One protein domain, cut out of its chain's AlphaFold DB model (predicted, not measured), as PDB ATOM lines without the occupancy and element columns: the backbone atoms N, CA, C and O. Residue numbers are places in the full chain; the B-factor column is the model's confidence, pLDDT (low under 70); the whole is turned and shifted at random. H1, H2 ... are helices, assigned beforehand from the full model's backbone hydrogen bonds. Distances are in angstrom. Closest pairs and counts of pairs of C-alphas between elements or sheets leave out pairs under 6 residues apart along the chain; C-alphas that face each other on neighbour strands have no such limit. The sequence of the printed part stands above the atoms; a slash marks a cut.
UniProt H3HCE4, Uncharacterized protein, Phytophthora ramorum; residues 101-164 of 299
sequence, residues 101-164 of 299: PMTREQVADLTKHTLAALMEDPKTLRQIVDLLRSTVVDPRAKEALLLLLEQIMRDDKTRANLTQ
ATOM      1  N   PRO A 101      41.379 -82.765  12.162       73.62
ATOM      2  CA  PRO A 101      40.974 -81.403  11.814       73.62
ATOM      3  C   PRO A 101      42.089 -80.597  11.137       73.62
ATOM      4  O   PRO A 101      41.798 -79.827  10.225       73.62
ATOM      5  N   MET A 102      43.352 -80.818  11.512       73.38
ATOM      6  CA  MET A 102      44.497 -80.104  10.943       73.38
ATOM      7  C   MET A 102      44.780 -80.565   9.506       73.38
ATOM      8  O   MET A 102      45.054 -79.760   8.616       73.38
ATOM      9  N   THR A 103      44.639 -81.867   9.247       73.06
ATOM     10  CA  THR A 103      44.775 -82.427   7.892       73.06
ATOM     11  C   THR A 103      43.623 -81.993   6.987       73.06
ATOM     12  O   THR A 103      43.845 -81.667   5.822       73.06
ATOM     13  N   ARG A 104      42.389 -81.931   7.505       70.75
ATOM     14  CA  ARG A 104      41.229 -81.437   6.741       70.75
ATOM     15  C   ARG A 104      41.400 -79.989   6.318       70.75
ATOM     16  O   ARG A 104      41.011 -79.653   5.204       70.75
ATOM     17  N   GLU A 105      41.983 -79.155   7.171       74.50
ATOM     18  CA  GLU A 105      42.261 -77.755   6.857       74.50
ATOM     19  C   GLU A 105      43.297 -77.629   5.730       74.50
ATOM     20  O   GLU A 105      43.039 -76.956   4.734       74.50
ATOM     21  N   GLN A 106      44.404 -78.378   5.800       72.50
ATOM     22  CA  GLN A 106      45.407 -78.402   4.726       72.50
ATOM     23  C   GLN A 106      44.862 -78.973   3.412       72.50
ATOM     24  O   GLN A 106      45.126 -78.427   2.342       72.50
ATOM     25  N   VAL A 107      44.076 -80.051   3.468       74.69
ATOM     26  CA  VAL A 107      43.420 -80.618   2.280       74.69
ATOM     27  C   VAL A 107      42.403 -79.632   1.713       74.69
ATOM     28  O   VAL A 107      42.323 -79.491   0.495       74.69
ATOM     29  N   ALA A 108      41.656 -78.917   2.555       72.75
ATOM     30  CA  ALA A 108      40.730 -77.886   2.107       72.75
ATOM     31  C   ALA A 108      41.471 -76.736   1.422       72.75
ATOM     32  O   ALA A 108      41.047 -76.302   0.355       72.75
ATOM     33  N   ASP A 109      42.595 -76.280   1.970       75.06
ATOM     34  CA  ASP A 109      43.397 -75.229   1.352       75.06
ATOM     35  C   ASP A 109      44.043 -75.682   0.042       75.06
ATOM     36  O   ASP A 109      43.956 -74.961  -0.952       75.06
ATOM     37  N   LEU A 110      44.586 -76.898  -0.027       73.19
ATOM     38  CA  LEU A 110      45.061 -77.486  -1.283       73.19
ATOM     39  C   LEU A 110      43.928 -77.623  -2.304       73.19
ATOM     40  O   LEU A 110      44.117 -77.321  -3.480       73.19
ATOM     41  N   THR A 111      42.733 -78.013  -1.862       73.75
ATOM     42  CA  THR A 111      41.547 -78.108  -2.722       73.75
ATOM     43  C   THR A 111      41.132 -76.733  -3.231       73.75
ATOM     44  O   THR A 111      40.850 -76.604  -4.415       73.75
ATOM     45  N   LYS A 112      41.153 -75.685  -2.395       73.06
ATOM     46  CA  LYS A 112      40.879 -74.303  -2.822       73.06
ATOM     47  C   LYS A 112      41.887 -73.828  -3.863       73.06
ATOM     48  O   LYS A 112      41.474 -73.279  -4.876       73.06
ATOM     49  N   HIS A 113      43.181 -74.064  -3.647       73.44
ATOM     50  CA  HIS A 113      44.227 -73.682  -4.601       73.44
ATOM     51  C   HIS A 113      44.111 -74.460  -5.913       73.44
ATOM     52  O   HIS A 113      44.226 -73.880  -6.988       73.44
ATOM     53  N   THR A 114      43.816 -75.757  -5.837       71.88
ATOM     54  CA  THR A 114      43.616 -76.599  -7.023       71.88
ATOM     55  C   THR A 114      42.361 -76.179  -7.776       71.88
ATOM     56  O   THR A 114      42.385 -76.090  -8.996       71.88
ATOM     57  N   LEU A 115      41.273 -75.871  -7.067       70.06
ATOM     58  CA  LEU A 115      40.037 -75.380  -7.665       70.06
ATOM     59  C   LEU A 115      40.238 -74.004  -8.301       70.06
ATOM     60  O   LEU A 115      39.756 -73.785  -9.402       70.06
ATOM     61  N   ALA A 116      40.981 -73.104  -7.657       71.88
ATOM     62  CA  ALA A 116      41.331 -71.808  -8.229       71.88
ATOM     63  C   ALA A 116      42.159 -71.971  -9.515       71.88
ATOM     64  O   ALA A 116      41.810 -71.391 -10.538       71.88
ATOM     65  N   ALA A 117      43.171 -72.843  -9.501       72.12
ATOM     66  CA  ALA A 117      43.967 -73.164 -10.685       72.12
ATOM     67  C   ALA A 117      43.137 -73.850 -11.793       72.12
ATOM     68  O   ALA A 117      43.334 -73.594 -12.977       72.12
ATOM     69  N   LEU A 118      42.170 -74.695 -11.422       67.12
ATOM     70  CA  LEU A 118      41.208 -75.302 -12.349       67.12
ATOM     71  C   LEU A 118      40.226 -74.265 -12.914       67.12
ATOM     72  O   LEU A 118      39.817 -74.381 -14.063       67.12
ATOM     73  N   MET A 119      39.847 -73.244 -12.144       62.41
ATOM     74  CA  MET A 119      39.002 -72.143 -12.618       62.41
ATOM     75  C   MET A 119      39.758 -71.175 -13.538       62.41
ATOM     76  O   MET A 119      39.125 -70.539 -14.379       62.41
ATOM     77  N   GLU A 120      41.085 -71.083 -13.427       73.75
ATOM     78  CA  GLU A 120      41.928 -70.358 -14.386       73.75
ATOM     79  C   GLU A 120      42.048 -71.080 -15.737       73.75
ATOM     80  O   GLU A 120      42.284 -70.427 -16.755       73.75
ATOM     81  N   ASP A 121      41.835 -72.402 -15.789       78.44
ATOM     82  CA  ASP A 121      41.795 -73.137 -17.051       78.44
ATOM     83  C   ASP A 121      40.474 -72.871 -17.810       78.44
ATOM     84  O   ASP A 121      39.397 -73.323 -17.396       78.44
ATOM     85  N   PRO A 122      40.519 -72.211 -18.984       66.94
ATOM     86  CA  PRO A 122      39.325 -71.874 -19.752       66.94
ATOM     87  C   PRO A 122      38.541 -73.099 -20.246       66.94
ATOM     88  O   PRO A 122      37.358 -72.967 -20.567       66.94
ATOM     89  N   LYS A 123      39.151 -74.292 -20.336       71.81
ATOM     90  CA  LYS A 123      38.421 -75.524 -20.689       71.81
ATOM     91  C   LYS A 123      37.584 -76.035 -19.522       71.81
ATOM     92  O   LYS A 123      36.415 -76.369 -19.717       71.81
ATOM     93  N   THR A 124      38.160 -76.055 -18.329       71.62
ATOM     94  CA  THR A 124      37.473 -76.478 -17.106       71.62
ATOM     95  C   THR A 124      36.377 -75.486 -16.719       71.62
ATOM     96  O   THR A 124      35.259 -75.900 -16.418       71.62
ATOM     97  N   LEU A 125      36.624 -74.179 -16.867       71.38
ATOM     98  CA  LEU A 125      35.595 -73.152 -16.688       71.38
ATOM     99  C   LEU A 125      34.407 -73.374 -17.634       71.38
ATOM    100  O   LEU A 125      33.263 -73.315 -17.196       71.38
ATOM    101  N   ARG A 126      34.646 -73.709 -18.911       71.12
ATOM    102  CA  ARG A 126      33.561 -74.055 -19.849       71.12
ATOM    103  C   ARG A 126      32.781 -75.294 -19.416       71.12
ATOM    104  O   ARG A 126      31.562 -75.262 -19.489       71.12
ATOM    105  N   GLN A 127      33.444 -76.347 -18.935       69.81
ATOM    106  CA  GLN A 127      32.758 -77.549 -18.436       69.81
ATOM    107  C   GLN A 127      31.925 -77.263 -17.183       69.81
ATOM    108  O   GLN A 127      30.807 -77.759 -17.067       69.81
ATOM    109  N   ILE A 128      32.429 -76.428 -16.272       69.19
ATOM    110  CA  ILE A 128      31.689 -75.980 -15.087       69.19
ATOM    111  C   ILE A 128      30.491 -75.123 -15.499       69.19
ATOM    112  O   ILE A 128      29.400 -75.303 -14.970       69.19
ATOM    113  N   VAL A 129      30.666 -74.220 -16.466       71.19
ATOM    114  CA  VAL A 129      29.573 -73.402 -17.008       71.19
ATOM    115  C   VAL A 129      28.541 -74.265 -17.729       71.19
ATOM    116  O   VAL A 129      27.352 -74.020 -17.562       71.19
ATOM    117  N   ASP A 130      28.946 -75.296 -18.470       75.00
ATOM    118  CA  ASP A 130      28.020 -76.238 -19.110       75.00
ATOM    119  C   ASP A 130      27.277 -77.110 -18.084       75.00
ATOM    120  O   ASP A 130      26.080 -77.348 -18.243       75.00
ATOM    121  N   LEU A 131      27.934 -77.520 -16.994       71.62
ATOM    122  CA  LEU A 131      27.298 -78.188 -15.851       71.62
ATOM    123  C   LEU A 131      26.329 -77.259 -15.108       71.62
ATOM    124  O   LEU A 131      25.227 -77.662 -14.744       71.62
ATOM    125  N   LEU A 132      26.692 -75.993 -14.910       66.94
ATOM    126  CA  LEU A 132      25.795 -74.982 -14.352       66.94
ATOM    127  C   LEU A 132      24.620 -74.726 -15.290       66.94
ATOM    128  O   LEU A 132      23.488 -74.620 -14.833       66.94
ATOM    129  N   ARG A 133      24.855 -74.679 -16.601       66.94
ATOM    130  CA  ARG A 133      23.814 -74.500 -17.610       66.94
ATOM    131  C   ARG A 133      22.849 -75.680 -17.622       66.94
ATOM    132  O   ARG A 133      21.647 -75.450 -17.682       66.94
ATOM    133  N   SER A 134      23.339 -76.916 -17.538       66.31
ATOM    134  CA  SER A 134      22.479 -78.100 -17.435       66.31
ATOM    135  C   SER A 134      21.718 -78.135 -16.108       66.31
ATOM    136  O   SER A 134      20.545 -78.498 -16.093       66.31
ATOM    137  N   THR A 135      22.326 -77.641 -15.026       60.06
ATOM    138  CA  THR A 135      21.660 -77.468 -13.728       60.06
ATOM    139  C   THR A 135      20.581 -76.382 -13.792       60.06
ATOM    140  O   THR A 135      19.489 -76.592 -13.299       60.06
ATOM    141  N   VAL A 136      20.803 -75.255 -14.474       60.12
ATOM    142  CA  VAL A 136      19.803 -74.179 -14.671       60.12
ATOM    143  C   VAL A 136      18.633 -74.618 -15.567       60.12
ATOM    144  O   VAL A 136      17.562 -74.008 -15.549       60.12
ATOM    145  N   VAL A 137      18.807 -75.670 -16.366       67.69
ATOM    146  CA  VAL A 137      17.711 -76.270 -17.143       67.69
ATOM    147  C   VAL A 137      16.816 -77.154 -16.262       67.69
ATOM    148  O   VAL A 137      15.645 -77.327 -16.603       67.69
ATOM    149  N   ASP A 138      17.305 -77.641 -15.116       74.75
ATOM    150  CA  ASP A 138      16.506 -78.409 -14.155       74.75
ATOM    151  C   ASP A 138      15.397 -77.522 -13.538       74.75
ATOM    152  O   ASP A 138      15.695 -76.482 -12.933       74.75
ATOM    153  N   PRO A 139      14.112 -77.914 -13.655       69.31
ATOM    154  CA  PRO A 139      12.989 -77.200 -13.047       69.31
ATOM    155  C   PRO A 139      13.175 -76.920 -11.550       69.31
ATOM    156  O   PRO A 139      12.840 -75.831 -11.086       69.31
ATOM    157  N   ARG A 140      13.762 -77.862 -10.798       68.00
ATOM    158  CA  ARG A 140      13.964 -77.718  -9.346       68.00
ATOM    159  C   ARG A 140      15.037 -76.689  -9.011       68.00
ATOM    160  O   ARG A 140      14.902 -75.929  -8.054       68.00
ATOM    161  N   ALA A 141      16.098 -76.635  -9.810       69.25
ATOM    162  CA  ALA A 141      17.146 -75.634  -9.656       69.25
ATOM    163  C   ALA A 141      16.651 -74.241 -10.060       69.25
ATOM    164  O   ALA A 141      17.018 -73.260  -9.418       69.25
ATOM    165  N   LYS A 142      15.776 -74.141 -11.071       67.06
ATOM    166  CA  LYS A 142      15.089 -72.889 -11.419       67.06
ATOM    167  C   LYS A 142      14.231 -72.358 -10.283       67.06
ATOM    168  O   LYS A 142      14.314 -71.173  -9.996       67.06
ATOM    169  N   GLU A 143      13.436 -73.204  -9.637       71.00
ATOM    170  CA  GLU A 143      12.632 -72.797  -8.478       71.00
ATOM    171  C   GLU A 143      13.517 -72.306  -7.328       71.00
ATOM    172  O   GLU A 143      13.275 -71.231  -6.784       71.00
ATOM    173  N   ALA A 144      14.597 -73.029  -7.013       70.88
ATOM    174  CA  ALA A 144      15.557 -72.603  -5.997       70.88
ATOM    175  C   ALA A 144      16.257 -71.282  -6.368       70.88
ATOM    176  O   ALA A 144      16.424 -70.410  -5.520       70.88
ATOM    177  N   LEU A 145      16.626 -71.099  -7.637       70.25
ATOM    178  CA  LEU A 145      17.209 -69.857  -8.144       70.25
ATOM    179  C   LEU A 145      16.215 -68.699  -8.109       70.25
ATOM    180  O   LEU A 145      16.615 -67.588  -7.790       70.25
ATOM    181  N   LEU A 146      14.940 -68.938  -8.413       74.56
ATOM    182  CA  LEU A 146      13.891 -67.927  -8.320       74.56
ATOM    183  C   LEU A 146      13.630 -67.526  -6.869       74.56
ATOM    184  O   LEU A 146      13.503 -66.337  -6.603       74.56
ATOM    185  N   LEU A 147      13.634 -68.477  -5.934       75.44
ATOM    186  CA  LEU A 147      13.535 -68.190  -4.501       75.44
ATOM    187  C   LEU A 147      14.752 -67.408  -3.995       75.44
ATOM    188  O   LEU A 147      14.596 -66.432  -3.266       75.44
ATOM    189  N   LEU A 148      15.961 -67.782  -4.424       73.06
ATOM    190  CA  LEU A 148      17.179 -67.032  -4.109       73.06
ATOM    191  C   LEU A 148      17.150 -65.635  -4.729       73.06
ATOM    192  O   LEU A 148      17.529 -64.676  -4.069       73.06
ATOM    193  N   LEU A 149      16.672 -65.497  -5.964       71.56
ATOM    194  CA  LEU A 149      16.528 -64.209  -6.632       71.56
ATOM    195  C   LEU A 149      15.475 -63.343  -5.936       71.56
ATOM    196  O   LEU A 149      15.708 -62.156  -5.755       71.56
ATOM    197  N   GLU A 150      14.354 -63.916  -5.496       75.12
ATOM    198  CA  GLU A 150      13.349 -63.218  -4.690       75.12
ATOM    199  C   GLU A 150      13.949 -62.752  -3.359       75.12
ATOM    200  O   GLU A 150      13.758 -61.607  -2.950       75.12
ATOM    201  N   GLN A 151      14.732 -63.608  -2.705       70.31
ATOM    202  CA  GLN A 151      15.387 -63.300  -1.439       70.31
ATOM    203  C   GLN A 151      16.482 -62.235  -1.601       70.31
ATOM    204  O   GLN A 151      16.602 -61.347  -0.761       70.31
ATOM    205  N   ILE A 152      17.214 -62.261  -2.715       67.75
ATOM    206  CA  ILE A 152      18.181 -61.233  -3.112       67.75
ATOM    207  C   ILE A 152      17.464 -59.927  -3.495       67.75
ATOM    208  O   ILE A 152      17.942 -58.846  -3.174       67.75
ATOM    209  N   MET A 153      16.292 -59.992  -4.128       63.88
ATOM    210  CA  MET A 153      15.473 -58.814  -4.424       63.88
ATOM    211  C   MET A 153      14.766 -58.235  -3.196       63.88
ATOM    212  O   MET A 153      14.277 -57.114  -3.277       63.88
ATOM    213  N   ARG A 154      14.694 -58.946  -2.067       72.44
ATOM    214  CA  ARG A 154      14.255 -58.362  -0.787       72.44
ATOM    215  C   ARG A 154      15.356 -57.571  -0.090       72.44
ATOM    216  O   ARG A 154      15.048 -56.788   0.799       72.44
ATOM    217  N   ASP A 155      16.612 -57.754  -0.489       78.31
ATOM    218  CA  ASP A 155      17.727 -56.970   0.025       78.31
ATOM    219  C   ASP A 155      17.792 -55.607  -0.682       78.31
ATOM    220  O   ASP A 155      18.068 -55.512  -1.882       78.31
ATOM    221  N   ASP A 156      17.542 -54.531   0.067       68.75
ATOM    222  CA  ASP A 156      17.500 -53.158  -0.460       68.75
ATOM    223  C   ASP A 156      18.819 -52.745  -1.127       68.75
ATOM    224  O   ASP A 156      18.824 -52.038  -2.140       68.75
ATOM    225  N   LYS A 157      19.951 -53.235  -0.609       72.25
ATOM    226  CA  LYS A 157      21.277 -52.955  -1.170       72.25
ATOM    227  C   LYS A 157      21.456 -53.621  -2.534       72.25
ATOM    228  O   LYS A 157      21.986 -53.004  -3.462       72.25
ATOM    229  N   THR A 158      20.982 -54.853  -2.691       69.00
ATOM    230  CA  THR A 158      21.053 -55.558  -3.972       69.00
ATOM    231  C   THR A 158      20.042 -55.023  -4.984       69.00
ATOM    232  O   THR A 158      20.391 -54.881  -6.159       69.00
ATOM    233  N   ARG A 159      18.843 -54.602  -4.553       67.56
ATOM    234  CA  ARG A 159      17.912 -53.854  -5.419       67.56
ATOM    235  C   ARG A 159      18.535 -52.570  -5.944       67.56
ATOM    236  O   ARG A 159      18.403 -52.296  -7.134       67.56
ATOM    237  N   ALA A 160      19.216 -51.799  -5.098       72.56
ATOM    238  CA  ALA A 160      19.873 -50.565  -5.521       72.56
ATOM    239  C   ALA A 160      20.945 -50.834  -6.593       72.56
ATOM    240  O   ALA A 160      20.936 -50.197  -7.646       72.56
ATOM    241  N   ASN A 161      21.793 -51.844  -6.385       73.12
ATOM    242  CA  ASN A 161      22.832 -52.229  -7.345       73.12
ATOM    243  C   ASN A 161      22.258 -52.772  -8.663       73.12
ATOM    244  O   ASN A 161      22.727 -52.402  -9.738       73.12
ATOM    245  N   LEU A 162      21.219 -53.612  -8.607       71.00
ATOM    246  CA  LEU A 162      20.525 -54.104  -9.801       71.00
ATOM    247  C   LEU A 162      19.827 -52.974 -10.553       71.00
ATOM    248  O   LEU A 162      19.897 -52.928 -11.777       71.00
ATOM    249  N   THR A 163      19.205 -52.037  -9.839       70.94
ATOM    250  CA  THR A 163      18.573 -50.854 -10.439       70.94
ATOM    251  C   THR A 163      19.617 -49.971 -11.112       70.94
ATOM    252  O   THR A 163      19.376 -49.483 -12.209       70.94
ATOM    253  N   GLN A 164      20.800 -49.812 -10.516       72.12
ATOM    254  CA  GLN A 164      21.899 -49.058 -11.114       72.12
ATOM    255  C   GLN A 164      22.467 -49.756 -12.360       72.12
ATOM    256  O   GLN A 164      22.685 -49.104 -13.379       72.12
TER     257      GLN A 164
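What this domain is: This is residues 101 to 164 of the 299 residues of an uncharacterized protein of Phytophthora ramorum (UniProt H3HCE4). Four helices joined end to end make an open, angular frame: H1 and H3 stand off the two ends of H2 as arms, and H4 turns off the far end of H3. The printed part has 64 residues with H1, H2, H3, H4 in order, no named strand: all helix. It is extended, radius of gyration of the C-alphas 16.8 A, spanning 41 by 27 by 25 A.

How they stand to each other: H1, residues 101 to 120, and H2, residues 122 to 137, only just touch, with 3 pairs of C-alphas within 8 A, only at the corner; the closest C-alphas, of Met 119 and Leu 125, are 5.4 A apart. Their lines are about perpendicular, at 82 degrees. H3, residues 139 to 153, is close to H2 but not clearly touching, its closest C-alphas, of Val 136 and Lys 142, 5.9 A apart, about perpendicular at 84 degrees. H4, residues 156 to 164, only just touches H3, with 3 such pairs, only at the corner, about perpendicular at 83 degrees; the closest C-alphas are Met 153 and Arg 159, 5.6 A. In H1, H2, H3 and H4 every O i to N i+4 pair is within hydrogen-bond range.

Where its parts are: H1 runs 28.4 A from C-alpha 101 at (40.974, -81.403, 11.814), H2 22.2 A, H3 20.5 A, and H4 12.2 A to C-alpha 164 at (21.899, -49.058, -11.114).

The domain as a whole: The farthest C-alphas, of Thr 103 and Thr 163, are 44.9 A apart. The printed part has no cut; its three links are tight. Mean pLDDT of the printed part is 70.9, with 20 residues under 70, among them 132 to 137.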